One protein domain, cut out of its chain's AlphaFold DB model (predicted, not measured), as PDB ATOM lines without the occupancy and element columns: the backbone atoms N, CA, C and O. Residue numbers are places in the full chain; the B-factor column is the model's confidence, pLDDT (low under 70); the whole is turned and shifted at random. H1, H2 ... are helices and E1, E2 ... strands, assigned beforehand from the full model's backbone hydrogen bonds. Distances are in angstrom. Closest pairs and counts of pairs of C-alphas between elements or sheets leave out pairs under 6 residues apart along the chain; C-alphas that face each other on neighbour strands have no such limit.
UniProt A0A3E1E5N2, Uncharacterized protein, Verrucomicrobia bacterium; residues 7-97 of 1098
ATOM      1  N   LEU A   7      28.873 -33.743  24.399       47.19
ATOM      2  CA  LEU A   7      28.618 -34.834  25.331       47.19
ATOM      3  C   LEU A   7      29.510 -34.652  26.560       47.19
ATOM      4  O   LEU A   7      30.734 -34.600  26.458       47.19
ATOM      5  N   THR A   8      28.900 -34.570  27.737       48.69
ATOM      6  CA  THR A   8      29.616 -34.589  29.017       48.69
ATOM      7  C   THR A   8      29.614 -36.001  29.585       48.69
ATOM      8  O   THR A   8      28.544 -36.553  29.842       48.69
ATOM      9  N   LEU A   9      30.793 -36.568  29.826       42.69
ATOM     10  CA  LEU A   9      30.977 -37.852  30.503       42.69
ATOM     11  C   LEU A   9      31.741 -37.622  31.804       42.69
ATOM     12  O   LEU A   9      32.793 -36.989  31.813       42.69
ATOM     13  N   GLY A  10      31.218 -38.122  32.921       39.50
ATOM     14  CA  GLY A  10      31.908 -37.983  34.196       39.50
ATOM     15  C   GLY A  10      31.283 -38.771  35.336       39.50
ATOM     16  O   GLY A  10      30.066 -38.799  35.499       39.50
ATOM     17  N   THR A  11      32.142 -39.376  36.153       36.16
ATOM     18  CA  THR A  11      31.818 -39.928  37.471       36.16
ATOM     19  C   THR A  11      32.416 -38.998  38.520       36.16
ATOM     20  O   THR A  11      33.638 -38.898  38.569       36.16
ATOM     21  N   GLY A  12      31.567 -38.316  39.305       42.22
ATOM     22  CA  GLY A  12      31.845 -37.647  40.595       42.22
ATOM     23  C   GLY A  12      32.919 -36.548  40.661       42.22
ATOM     24  O   GLY A  12      32.673 -35.462  41.175       42.22
ATOM     25  N   ASP A  13      34.113 -36.835  40.169       38.72
ATOM     26  CA  ASP A  13      35.364 -36.129  40.422       38.72
ATOM     27  C   ASP A  13      36.195 -35.897  39.142       38.72
ATOM     28  O   ASP A  13      37.203 -35.186  39.177       38.72
ATOM     29  N   LYS A  14      35.737 -36.394  37.983       38.62
ATOM     30  CA  LYS A  14      36.238 -36.010  36.652       38.62
ATOM     31  C   LYS A  14      35.093 -35.736  35.686       38.62
ATOM     32  O   LYS A  14      34.151 -36.519  35.606       38.62
ATOM     33  N   LEU A  15      35.220 -34.647  34.931       44.44
ATOM     34  CA  LEU A  15      34.334 -34.295  33.827       44.44
ATOM     35  C   LEU A  15      35.161 -34.236  32.543       44.44
ATOM     36  O   LEU A  15      36.068 -33.412  32.424       44.44
ATOM     37  N   GLU A  16      34.846 -35.108  31.595       51.12
ATOM     38  CA  GLU A  16      35.371 -35.084  30.235       51.12
ATOM     39  C   GLU A  16      34.295 -34.534  29.293       51.12
ATOM     40  O   GLU A  16      33.129 -34.932  29.333       51.12
ATOM     41  N   LEU A  17      34.688 -33.563  28.469       48.88
ATOM     42  CA  LEU A  17      33.839 -32.917  27.472       48.88
ATOM     43  C   LEU A  17      34.242 -33.441  26.096       48.88
ATOM     44  O   LEU A  17      35.332 -33.138  25.612       48.88
ATOM     45  N   LEU A  18      33.361 -34.221  25.477       47.16
ATOM     46  CA  LEU A  18      33.509 -34.678  24.105       47.16
ATOM     47  C   LEU A  18      32.692 -33.755  23.201       47.16
ATOM     48  O   LEU A  18      31.479 -33.632  23.355       47.16
ATOM     49  N   VAL A  19      33.359 -33.095  22.263       56.41
ATOM     50  CA  VAL A  19      32.721 -32.179  21.317       56.41
ATOM     51  C   VAL A  19      32.704 -32.856  19.949       56.41
ATOM     52  O   VAL A  19      33.764 -33.116  19.385       56.41
ATOM     53  N   THR A  20      31.520 -33.190  19.437       50.28
ATOM     54  CA  THR A  20      31.340 -33.932  18.183       50.28
ATOM     55  C   THR A  20      30.612 -33.072  17.156       50.28
ATOM     56  O   THR A  20      29.431 -32.777  17.303       50.28
ATOM     57  N   ASP A  21      31.299 -32.659  16.090       53.00
ATOM     58  CA  ASP A  21      30.647 -31.942  14.995       53.00
ATOM     59  C   ASP A  21      30.162 -32.914  13.910       53.00
ATOM     60  O   ASP A  21      30.934 -33.727  13.407       53.00
ATOM     61  N   PHE A  22      28.875 -32.840  13.565       41.78
ATOM     62  CA  PHE A  22      28.246 -33.656  12.518       41.78
ATOM     63  C   PHE A  22      27.672 -32.812  11.365       41.78
ATOM     64  O   PHE A  22      26.992 -33.364  10.501       41.78
ATOM     65  N   SER A  23      27.920 -31.495  11.303       43.19
ATOM     66  CA  SER A  23      27.532 -30.705  10.122       43.19
ATOM     67  C   SER A  23      28.697 -30.520   9.152       43.19
ATOM     68  O   SER A  23      29.707 -29.925   9.498       43.19
ATOM     69  N   ALA A  24      28.515 -30.996   7.919       41.78
ATOM     70  CA  ALA A  24      29.457 -30.915   6.801       41.78
ATOM     71  C   ALA A  24      29.557 -29.513   6.147       41.78
ATOM     72  O   ALA A  24      29.754 -29.418   4.939       41.78
ATOM     73  N   GLU A  25      29.402 -28.428   6.911       51.72
ATOM     74  CA  GLU A  25      29.588 -27.063   6.399       51.72
ATOM     75  C   GLU A  25      30.761 -26.388   7.120       51.72
ATOM     76  O   GLU A  25      30.715 -26.186   8.333       51.72
ATOM     77  N   ASP A  26      31.799 -26.044   6.349       52.84
ATOM     78  CA  ASP A  26      33.045 -25.392   6.775       52.84
ATOM     79  C   ASP A  26      32.788 -24.008   7.405       52.84
ATOM     80  O   ASP A  26      32.942 -22.959   6.771       52.84
ATOM     81  N   LEU A  27      32.387 -23.969   8.676       56.75
ATOM     82  CA  LEU A  27      32.409 -22.737   9.456       56.75
ATOM     83  C   LEU A  27      33.839 -22.458   9.953       56.75
ATOM     84  O   LEU A  27      34.567 -23.381  10.314       56.75
ATOM     85  N   PRO A  28      34.270 -21.184   9.998       71.31
ATOM     86  CA  PRO A  28      35.607 -20.842  10.463       71.31
ATOM     87  C   PRO A  28      35.783 -21.211  11.953       71.31
ATOM     88  O   PRO A  28      34.885 -20.899  12.745       71.31
ATOM     89  N   PRO A  29      36.948 -21.762  12.366       71.31
ATOM     90  CA  PRO A  29      37.240 -22.206  13.742       71.31
ATOM     91  C   PRO A  29      36.920 -21.178  14.841       71.31
ATOM     92  O   PRO A  29      36.603 -21.532  15.976       71.31
ATOM     93  N   ALA A  30      36.945 -19.889  14.485       77.62
ATOM     94  CA  ALA A  30      36.505 -18.767  15.306       77.62
ATOM     95  C   ALA A  30      35.134 -18.974  15.969       77.62
ATOM     96  O   ALA A  30      34.951 -18.658  17.146       77.62
ATOM     97  N   ARG A  31      34.158 -19.490  15.211       78.81
ATOM     98  CA  ARG A  31      32.775 -19.635  15.683       78.81
ATOM     99  C   ARG A  31      32.618 -20.766  16.689       78.81
ATOM    100  O   ARG A  31      31.789 -20.649  17.588       78.81
ATOM    101  N   ASP A  32      33.420 -21.819  16.584       81.19
ATOM    102  CA  ASP A  32      33.352 -22.935  17.527       81.19
ATOM    103  C   ASP A  32      33.949 -22.570  18.886       81.19
ATOM    104  O   ASP A  32      33.421 -22.978  19.919       81.19
ATOM    105  N   LEU A  33      34.982 -21.721  18.917       84.88
ATOM    106  CA  LEU A  33      35.525 -21.200  20.175       84.88
ATOM    107  C   LEU A  33      34.563 -20.254  20.879       84.88
ATOM    108  O   LEU A  33      34.381 -20.370  22.091       84.88
ATOM    109  N   GLN A  34      33.881 -19.392  20.125       88.69
ATOM    110  CA  GLN A  34      32.813 -18.566  20.683       88.69
ATOM    111  C   GLN A  34      31.662 -19.426  21.211       88.69
ATOM    112  O   GLN A  34      31.172 -19.179  22.312       88.69
ATOM    113  N   ALA A  35      31.268 -20.475  20.483       85.94
ATOM    114  CA  ALA A  35      30.245 -21.412  20.940       85.94
ATOM    115  C   ALA A  35      30.663 -22.135  22.234       85.94
ATOM    116  O   ALA A  35      29.868 -22.230  23.168       85.94
ATOM    117  N   LEU A  36      31.921 -22.578  22.333       89.25
ATOM    118  CA  LEU A  36      32.469 -23.178  23.549       89.25
ATOM    119  C   LEU A  36      32.467 -22.186  24.724       89.25
ATOM    120  O   LEU A  36      32.042 -22.535  25.825       89.25
ATOM    121  N   GLY A  37      32.893 -20.942  24.486       93.25
ATOM    122  CA  GLY A  37      32.837 -19.866  25.474       93.25
ATOM    123  C   GLY A  37      31.411 -19.614  25.975       93.25
ATOM    124  O   GLY A  37      31.196 -19.528  27.183       93.25
ATOM    125  N   LEU A  38      30.425 -19.579  25.072       92.94
ATOM    126  CA  LEU A  38      29.007 -19.405  25.412       92.94
ATOM    127  C   LEU A  38      28.497 -20.546  26.299       92.94
ATOM    128  O   LEU A  38      27.869 -20.285  27.325       92.94
ATOM    129  N   VAL A  39      28.802 -21.799  25.950       91.25
ATOM    130  CA  VAL A  39      28.379 -22.979  26.722       91.25
ATOM    131  C   VAL A  39      28.965 -22.958  28.135       91.25
ATOM    132  O   VAL A  39      28.237 -23.190  29.101       91.25
ATOM    133  N   LEU A  40      30.249 -22.617  28.290       92.75
ATOM    134  CA  LEU A  40      30.880 -22.512  29.611       92.75
ATOM    135  C   LEU A  40      30.218 -21.436  30.483       92.75
ATOM    136  O   LEU A  40      29.968 -21.671  31.666       92.75
ATOM    137  N   VAL A  41      29.868 -20.282  29.906       94.62
ATOM    138  CA  VAL A  41      29.149 -19.231  30.642       94.62
ATOM    139  C   VAL A  41      27.732 -19.684  31.011       94.62
ATOM    140  O   VAL A  41      27.303 -19.444  32.140       94.62
ATOM    141  N   GLN A  42      27.011 -20.368  30.118       93.44
ATOM    142  CA  GLN A  42      25.674 -20.901  30.417       93.44
ATOM    143  C   GLN A  42      25.704 -21.934  31.553       93.44
ATOM    144  O   GLN A  42      24.822 -21.915  32.411       93.44
ATOM    145  N   LEU A  43      26.732 -22.790  31.605       91.88
ATOM    146  CA  LEU A  43      26.913 -23.768  32.684       91.88
ATOM    147  C   LEU A  43      27.162 -23.094  34.036       91.88
ATOM    148  O   LEU A  43      26.563 -23.485  35.040       91.88
ATOM    149  N   VAL A  44      28.012 -22.064  34.071       93.31
ATOM    150  CA  VAL A  44      28.327 -21.350  35.316       93.31
ATOM    151  C   VAL A  44      27.154 -20.489  35.787       93.31
ATOM    152  O   VAL A  44      26.834 -20.497  36.974       93.31
ATOM    153  N   LEU A  45      26.475 -19.792  34.872       91.94
ATOM    154  CA  LEU A  45      25.331 -18.937  35.206       91.94
ATOM    155  C   LEU A  45      24.003 -19.699  35.328       91.94
ATOM    156  O   LEU A  45      23.011 -19.115  35.755       91.94
ATOM    157  N   ARG A  46      23.971 -20.985  34.947       90.06
ATOM    158  CA  ARG A  46      22.787 -21.865  34.951       90.06
ATOM    159  C   ARG A  46      21.567 -21.262  34.243       90.06
ATOM    160  O   ARG A  46      20.432 -21.457  34.671       90.06
ATOM    161  N   ARG A  47      21.803 -20.525  33.155       86.62
ATOM    162  CA  ARG A  47      20.763 -19.890  32.329       86.62
ATOM    163  C   ARG A  47      21.116 -20.002  30.851       86.62
ATOM    164  O   ARG A  47      22.278 -19.837  30.487       86.62
ATOM    165  N   SER A  48      20.117 -20.274  30.013       79.88
ATOM    166  CA  SER A  48      20.284 -20.258  28.556       79.88
ATOM    167  C   SER A  48      20.455 -18.816  28.072       79.88
ATOM    168  O   SER A  48      19.767 -17.922  28.564       79.88
ATOM    169  N   MET A  49      21.396 -18.575  27.157       82.94
ATOM    170  CA  MET A  49      21.657 -17.248  26.590       82.94
ATOM    171  C   MET A  49      21.992 -17.382  25.107       82.94
ATOM    172  O   MET A  49      22.937 -18.091  24.761       82.94
ATOM    173  N   GLU A  50      21.245 -16.697  24.244       79.31
ATOM    174  CA  GLU A  50      21.521 -16.667  22.798       79.31
ATOM    175  C   GLU A  50      22.764 -15.825  22.477       79.31
ATOM    176  O   GLU A  50      23.543 -16.170  21.591       79.31
ATOM    177  N   THR A  51      22.995 -14.764  23.253       86.12
ATOM    178  CA  THR A  51      24.183 -13.906  23.190       86.12
ATOM    179  C   THR A  51      24.651 -13.567  24.600       86.12
ATOM    180  O   THR A  51      23.845 -13.471  25.525       86.12
ATOM    181  N   VAL A  52      25.955 -13.370  24.773       89.94
ATOM    182  CA  VAL A  52      26.545 -12.935  26.043       89.94
ATOM    183  C   VAL A  52      27.228 -11.599  25.823       89.94
ATOM    184  O   VAL A  52      28.017 -11.468  24.889       89.94
ATOM    185  N   ASP A  53      26.938 -10.630  26.691       90.56
ATOM    186  CA  ASP A  53      27.663  -9.364  26.714       90.56
ATOM    187  C   ASP A  53      29.145  -9.653  26.967       90.56
ATOM    188  O   ASP A  53      29.518 -10.231  27.994       90.56
ATOM    189  N   TRP A  54      29.984  -9.290  25.999       92.25
ATOM    190  CA  TRP A  54      31.428  -9.427  26.102       92.25
ATOM    191  C   TRP A  54      32.054  -8.073  26.470       92.25
ATOM    192  O   TRP A  54      31.780  -7.081  25.792       92.25
ATOM    193  N   PRO A  55      32.909  -8.005  27.509       95.88
ATOM    194  CA  PRO A  55      33.350  -9.109  28.364       95.88
ATOM    195  C   PRO A  55      32.278  -9.558  29.373       95.88
ATOM    196  O   PRO A  55      31.562  -8.738  29.945       95.88
ATOM    197  N   VAL A  56      32.252 -10.861  29.670       96.44
ATOM    198  CA  VAL A  56      31.401 -11.496  30.684       96.44
ATOM    199  C   VAL A  56      31.584 -10.771  32.023       96.44
ATOM    200  O   VAL A  56      32.704 -10.773  32.567       96.44
ATOM    201  N   PRO A  57      30.525 -10.168  32.594       94.62
ATOM    202  CA  PRO A  57      30.628  -9.420  33.840       94.62
ATOM    203  C   PRO A  57      30.927 -10.344  35.031       94.62
ATOM    204  O   PRO A  57      30.582 -11.526  35.033       94.62
ATOM    205  N   GLN A  58      31.581  -9.808  36.067       95.31
ATOM    206  CA  GLN A  58      31.738 -10.526  37.335       95.31
ATOM    207  C   GLN A  58      30.355 -10.699  37.977       95.31
ATOM    208  O   GLN A  58      29.629  -9.723  38.156       95.31
ATOM    209  N   SER A  59      30.004 -11.928  38.351       94.81
ATOM    210  CA  SER A  59      28.730 -12.248  38.999       94.81
ATOM    211  C   SER A  59      28.946 -13.065  40.276       94.81
ATOM    212  O   SER A  59      30.061 -13.513  40.570       94.81
ATOM    213  N   ARG A  60      27.877 -13.258  41.057       93.69
ATOM    214  CA  ARG A  60      27.929 -14.040  42.302       93.69
ATOM    215  C   ARG A  60      28.294 -15.501  42.033       93.69
ATOM    216  O   ARG A  60      29.003 -16.094  42.837       93.69
ATOM    217  N   GLU A  61      27.846 -16.063  40.917       96.00
ATOM    218  CA  GLU A  61      28.132 -17.431  40.472       96.00
ATOM    219  C   GLU A  61      29.630 -17.622  40.225       96.00
ATOM    220  O   GLU A  61      30.219 -18.565  40.743       96.00
ATOM    221  N   TRP A  62      30.281 -16.676  39.539       95.19
ATOM    222  CA  TRP A  62      31.737 -16.689  39.367       95.19
ATOM    223  C   TRP A  62      32.474 -16.540  40.704       95.19
ATOM    224  O   TRP A  62      33.462 -17.231  40.945       95.19
ATOM    225  N   ALA A  63      31.975 -15.689  41.607       90.38
ATOM    226  CA  ALA A  63      32.580 -15.483  42.923       90.38
ATOM    227  C   ALA A  63      32.522 -16.729  43.833       90.38
ATOM    228  O   ALA A  63      33.396 -16.895  44.684       90.38
ATOM    229  N   GLN A  64      31.545 -17.629  43.650       88.69
ATOM    230  CA  GLN A  64      31.439 -18.874  44.431       88.69
ATOM    231  C   GLN A  64      32.626 -19.823  44.212       88.69
ATOM    232  O   GLN A  64      32.969 -20.584  45.114       88.69
ATOM    233  N   PHE A  65      33.294 -19.740  43.060       84.75
ATOM    234  CA  PHE A  65      34.502 -20.516  42.753       84.75
ATOM    235  C   PHE A  65      35.798 -19.827  43.226       84.75
ATOM    236  O   PHE A  65      36.903 -20.287  42.930       84.75
ATOM    237  N   GLY A  66      35.698 -18.701  43.941       91.12
ATOM    238  CA  GLY A  66      36.848 -17.940  44.427       91.12
ATOM    239  C   GLY A  66      37.797 -17.516  43.300       91.12
ATOM    240  O   GLY A  66      37.370 -17.123  42.215       91.12
ATOM    241  N   THR A  67      39.106 -17.626  43.536       82.25
ATOM    242  CA  THR A  67      40.138 -17.251  42.549       82.25
ATOM    243  C   THR A  67      40.116 -18.115  41.286       82.25
ATOM    244  O   THR A  67      40.608 -17.690  40.244       82.25
ATOM    245  N   GLU A  68      39.571 -19.333  41.359       84.00
ATOM    246  CA  GLU A  68      39.416 -20.192  40.179       84.00
ATOM    247  C   GLU A  68      38.277 -19.691  39.286       84.00
ATOM    248  O   GLU A  68      38.399 -19.724  38.064       84.00
ATOM    249  N   GLY A  69      37.218 -19.133  39.879       91.38
ATOM    250  CA  GLY A  69      36.114 -18.512  39.147       91.38
ATOM    251  C   GLY A  69      36.542 -17.324  38.296       91.38
ATOM    252  O   GLY A  69      36.131 -17.214  37.145       91.38
ATOM    253  N   GLU A  70      37.422 -16.467  38.816       91.62
ATOM    254  CA  GLU A  70      37.984 -15.351  38.042       91.62
ATOM    255  C   GLU A  70      38.799 -15.837  36.840       91.62
ATOM    256  O   GLU A  70      38.708 -15.267  35.752       91.62
ATOM    257  N   ALA A  71      39.559 -16.917  37.014       85.25
ATOM    258  CA  ALA A  71      40.367 -17.491  35.952       85.25
ATOM    259  C   ALA A  71      39.519 -18.170  34.866       85.25
ATOM    260  O   ALA A  71      39.786 -18.001  33.676       85.25
ATOM    261  N   TRP A  72      38.460 -18.881  35.260       91.69
ATOM    262  CA  TRP A  72      37.488 -19.432  34.318       91.69
ATOM    263  C   TRP A  72      36.711 -18.338  33.583       91.69
ATOM    264  O   TRP A  72      36.511 -18.453  32.373       91.69
ATOM    265  N   ARG A  73      36.340 -17.244  34.261       95.00
ATOM    266  CA  ARG A  73      35.715 -16.082  33.612       95.00
ATOM    267  C   ARG A  73      36.656 -15.434  32.594       95.00
ATOM    268  O   ARG A  73      36.226 -15.112  31.492       95.00
ATOM    269  N   ALA A  74      37.939 -15.279  32.930       92.25
ATOM    270  CA  ALA A  74      38.951 -14.762  32.007       92.25
ATOM    271  C   ALA A  74      39.143 -15.675  30.785       92.25
ATOM    272  O   ALA A  74      39.256 -15.185  29.664       92.25
ATOM    273  N   TYR A  75      39.111 -16.995  30.985       93.50
ATOM    274  CA  TYR A  75      39.157 -17.969  29.895       93.50
ATOM    275  C   TYR A  75      37.921 -17.881  28.988       93.50
ATOM    276  O   TYR A  75      38.059 -17.840  27.768       93.50
ATOM    277  N   CYS A  76      36.720 -17.757  29.562       94.38
ATOM    278  CA  CYS A  76      35.497 -17.541  28.785       94.38
ATOM    279  C   CYS A  76      35.552 -16.223  28.001       94.38
ATOM    280  O   CYS A  76      35.172 -16.202  26.837       94.38
ATOM    281  N   ASN A  77      36.086 -15.147  28.591       95.25
ATOM    282  CA  ASN A  77      36.299 -13.879  27.887       95.25
ATOM    283  C   ASN A  77      37.280 -14.008  26.723       95.25
ATOM    284  O   ASN A  77      37.055 -13.393  25.692       95.25
ATOM    285  N   LEU A  78      38.330 -14.817  26.852       92.75
ATOM    286  CA  LEU A  78      39.251 -15.073  25.746       92.75
ATOM    287  C   LEU A  78      38.566 -15.827  24.598       92.75
ATOM    288  O   LEU A  78      38.731 -15.468  23.441       92.75
ATOM    289  N   LEU A  79      37.779 -16.857  24.919       92.62
ATOM    290  CA  LEU A  79      37.054 -17.652  23.922       92.62
ATOM    291  C   LEU A  79      35.937 -16.863  23.223       92.62
ATOM    292  O   LEU A  79      35.655 -17.097  22.051       92.62
ATOM    293  N   LEU A  80      35.303 -15.938  23.945       93.31
ATOM    294  CA  LEU A  80      34.232 -15.078  23.441       93.31
ATOM    295  C   LEU A  80      34.742 -13.823  22.718       93.31
ATOM    296  O   LEU A  80      33.934 -13.122  22.114       93.31
ATOM    297  N   ASP A  81      36.046 -13.535  22.763       92.31
ATOM    298  CA  ASP A  81      36.634 -12.368  22.102       92.31
ATOM    299  C   ASP A  81      36.507 -12.502  20.569       92.31
ATOM    300  O   ASP A  81      37.070 -13.434  19.977       92.31
ATOM    301  N   PRO A  82      35.800 -11.578  19.890       86.50
ATOM    302  CA  PRO A  82      35.677 -11.579  18.434       86.50
ATOM    303  C   PRO A  82      37.019 -11.569  17.693       86.50
ATOM    304  O   PRO A  82      37.100 -12.090  16.581       86.50
ATOM    305  N   ALA A  83      38.074 -11.012  18.295       84.75
ATOM    306  CA  ALA A  83      39.408 -10.952  17.708       84.75
ATOM    307  C   ALA A  83      40.206 -12.259  17.875       84.75
ATOM    308  O   ALA A  83      41.109 -12.530  17.081       84.75
ATOM    309  N   PHE A  84      39.879 -13.091  18.870       81.88
ATOM    310  CA  PHE A  84      40.636 -14.309  19.180       81.88
ATOM    311  C   PHE A  84      40.443 -15.408  18.125       81.88
ATOM    312  O   PHE A  84      41.382 -16.128  17.780       81.88
ATOM    313  N   GLY A  85      39.247 -15.484  17.538       66.94
ATOM    314  CA  GLY A  85      38.914 -16.460  16.499       66.94
ATOM    315  C   GLY A  85      39.661 -16.280  15.169       66.94
ATOM    316  O   GLY A  85      39.703 -17.208  14.367       66.94
ATOM    317  N   ALA A  86      40.286 -15.123  14.931       70.38
ATOM    318  CA  ALA A  86      41.051 -14.856  13.711       70.38
ATOM    319  C   ALA A  86      42.442 -15.530  13.685       70.38
ATOM    320  O   ALA A  86      43.151 -15.423  12.684       70.38
ATOM    321  N   GLN A  87      42.856 -16.208  14.763       69.06
ATOM    322  CA  GLN A  87      44.171 -16.850  14.857       69.06
ATOM    323  C   GLN A  87      44.119 -18.357  14.503       69.06
ATOM    324  O   GLN A  87      43.304 -19.075  15.089       69.06
ATOM    325  N   PRO A  88      45.007 -18.864  13.613       49.44
ATOM    326  CA  PRO A  88      44.949 -20.239  13.087       49.44
ATOM    327  C   PRO A  88      45.134 -21.391  14.101       49.44
ATOM    328  O   PRO A  88      44.686 -22.493  13.815       49.44
ATOM    329  N   ASP A  89      45.736 -21.154  15.278       60.00
ATOM    330  CA  ASP A  89      46.118 -22.194  16.270       60.00
ATOM    331  C   ASP A  89      45.546 -21.945  17.693       60.00
ATOM    332  O   ASP A  89      46.169 -22.213  18.728       60.00
ATOM    333  N   SER A  90      44.338 -21.394  17.781       64.62
ATOM    334  CA  SER A  90      43.827 -20.688  18.968       64.62
ATOM    335  C   SER A  90      43.486 -21.547  20.204       64.62
ATOM    336  O   SER A  90      43.555 -21.033  21.321       64.62
ATOM    337  N   LEU A  91      43.209 -22.855  20.098       67.44
ATOM    338  CA  LEU A  91      42.936 -23.689  21.295       67.44
ATOM    339  C   LEU A  91      44.178 -23.944  22.152       67.44
ATOM    340  O   LEU A  91      44.111 -23.917  23.386       67.44
ATOM    341  N   SER A  92      45.321 -24.183  21.508       65.75
ATOM    342  CA  SER A  92      46.588 -24.380  22.215       65.75
ATOM    343  C   SER A  92      47.042 -23.079  22.887       65.75
ATOM    344  O   SER A  92      47.487 -23.107  24.038       65.75
ATOM    345  N   ALA A  93      46.806 -21.937  22.228       67.69
ATOM    346  CA  ALA A  93      47.023 -20.600  22.772       67.69
ATOM    347  C   ALA A  93      46.091 -20.290  23.959       67.69
ATOM    348  O   ALA A  93      46.550 -19.792  24.989       67.69
ATOM    349  N   ALA A  94      44.809 -20.665  23.879       67.25
ATOM    350  CA  ALA A  94      43.844 -20.455  24.959       67.25
ATOM    351  C   ALA A  94      44.236 -21.218  26.236       67.25
ATOM    352  O   ALA A  94      44.082 -20.715  27.352       67.25
ATOM    353  N   ARG A  95      44.809 -22.421  26.089       66.25
ATOM    354  CA  ARG A  95      45.233 -23.280  27.208       66.25
ATOM    355  C   ARG A  95      46.310 -22.641  28.094       66.25
ATOM    356  O   ARG A  95      46.448 -23.031  29.252       66.25
ATOM    357  N   VAL A  96      47.051 -21.655  27.581       63.69
ATOM    358  CA  VAL A  96      48.082 -20.915  28.330       63.69
ATOM    359  C   VAL A  96      47.472 -19.999  29.399       63.69
ATOM    360  O   VAL A  96      48.125 -19.732  30.408       63.69
ATOM    361  N   VAL A  97      46.222 -19.559  29.215       61.22
ATOM    362  CA  VAL A  97      45.529 -18.626  30.123       61.22
ATOM    363  C   VAL A  97      44.921 -19.333  31.340       61.22
ATOM    364  O   VAL A  97      44.709 -18.703  32.376       61.22
TER     365      VAL A  97
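This is residues 7 to 97 of the 1098 residues of an uncharacterized protein of Verrucomicrobia bacterium (UniProt A0A3E1E5N2). Two long helices, H1 and H3, lie side by side and run opposite ways to make the body of this domain, with the short H2 at the end where H1 ends and H3 begins. A small hairpin of two strands, E1 and E2, is set off from this helical body, E1 apart from the four helices, and residues 10 to 15 at its turn and 22 to 27 on the way to H1 stick out. The short H4 comes last, on the side of H3, and a long loop, residues 46 to 59, joins H1 to H2. The printed part has 91 residues with two named strands and four named helices, in the order E1, E2, H1, H2, H3, H4; its one sheet has the order E1 - E2, antiparallel, and the class is mostly helix. The whole is compact, with a radius of gyration of the C-alphas of 13.8 A and spans of 38 by 32 by 27 A.

Start at C-alpha 7, printed at (28.618, -34.834, 25.331), where strand E1 begins; it covers residues 7 to 9 and is 6.4 A long from first to last C-alpha. Strand E2 follows at residues 16 to 19, 9.7 A long. Next find C-alpha 29 at (37.240, -22.206, 13.742); from there helix H1 runs through residues 29 to 45 for 24.8 A, the longest helix by residues. Helix H2 covers residues 60 to 64, 6.3 A, and helix H3 covers residues 66 to 80, 21.3 A. Helix H4, residues 90 to 94, is 6.0 A long and ends at C-alpha 94, at (43.844, -20.455, 24.959).

Look first at H3, the hub, which touches H1, H2 and H4. H3 and H1 touch with 16 pairs of C-alphas within 8 A, the closest being those of Gln 34 and Leu 80, 4.7 A apart. They run opposite ways at a shallow tilt of 32 degrees, only just short of steep. H3 touches H2 with residues 69 to 73 alone, and the closest C-alphas, those of Trp 62 and Gly 69, are 4.7 A apart. H1 touches H2 with residues 44 to 45 alone, where the closest C-alphas, those of Leu 45 and Glu 61, are 6.2 A apart. H3 and H4 only just touch, with 3 pairs of C-alphas within 8 A, through residues 75 to 79 of H3 alone; the closest C-alphas are those of Leu 78 and Ala 94, 7.1 A apart. H1 and H4 are close but not clearly touching, the C-alphas of Leu 33 and Leu 91 being the closest at 7.9 A. H2 and H4 are apart. Now turn to E1 and E2, an antiparallel hairpin with 163 degrees between their directions: N 7 and O 18 are 2.8 A apart and N 9 and O 16 are 2.9 A apart, both within hydrogen-bond range. E2 is apart from H2, H3 and H4. In H1, H2, H3 and H4 every pair of O i and N i+4 is within hydrogen-bond range.

The two C-alphas farthest apart are those of Ala 24 and Gly 66, at 40.5 A. Without residues 10 to 15 and 22 to 27, which stand free, the body spans 34 by 26 by 24 A. The printed part has no cut. The link from H1 to H2 is long, with 14 residues, and the link from H2 to H3 is tight. The mean pLDDT of the printed part is 75.7; look for values under 70 in the B-factor column at residues 7 to 27, residue 85 and residues 87 to 97 of this model.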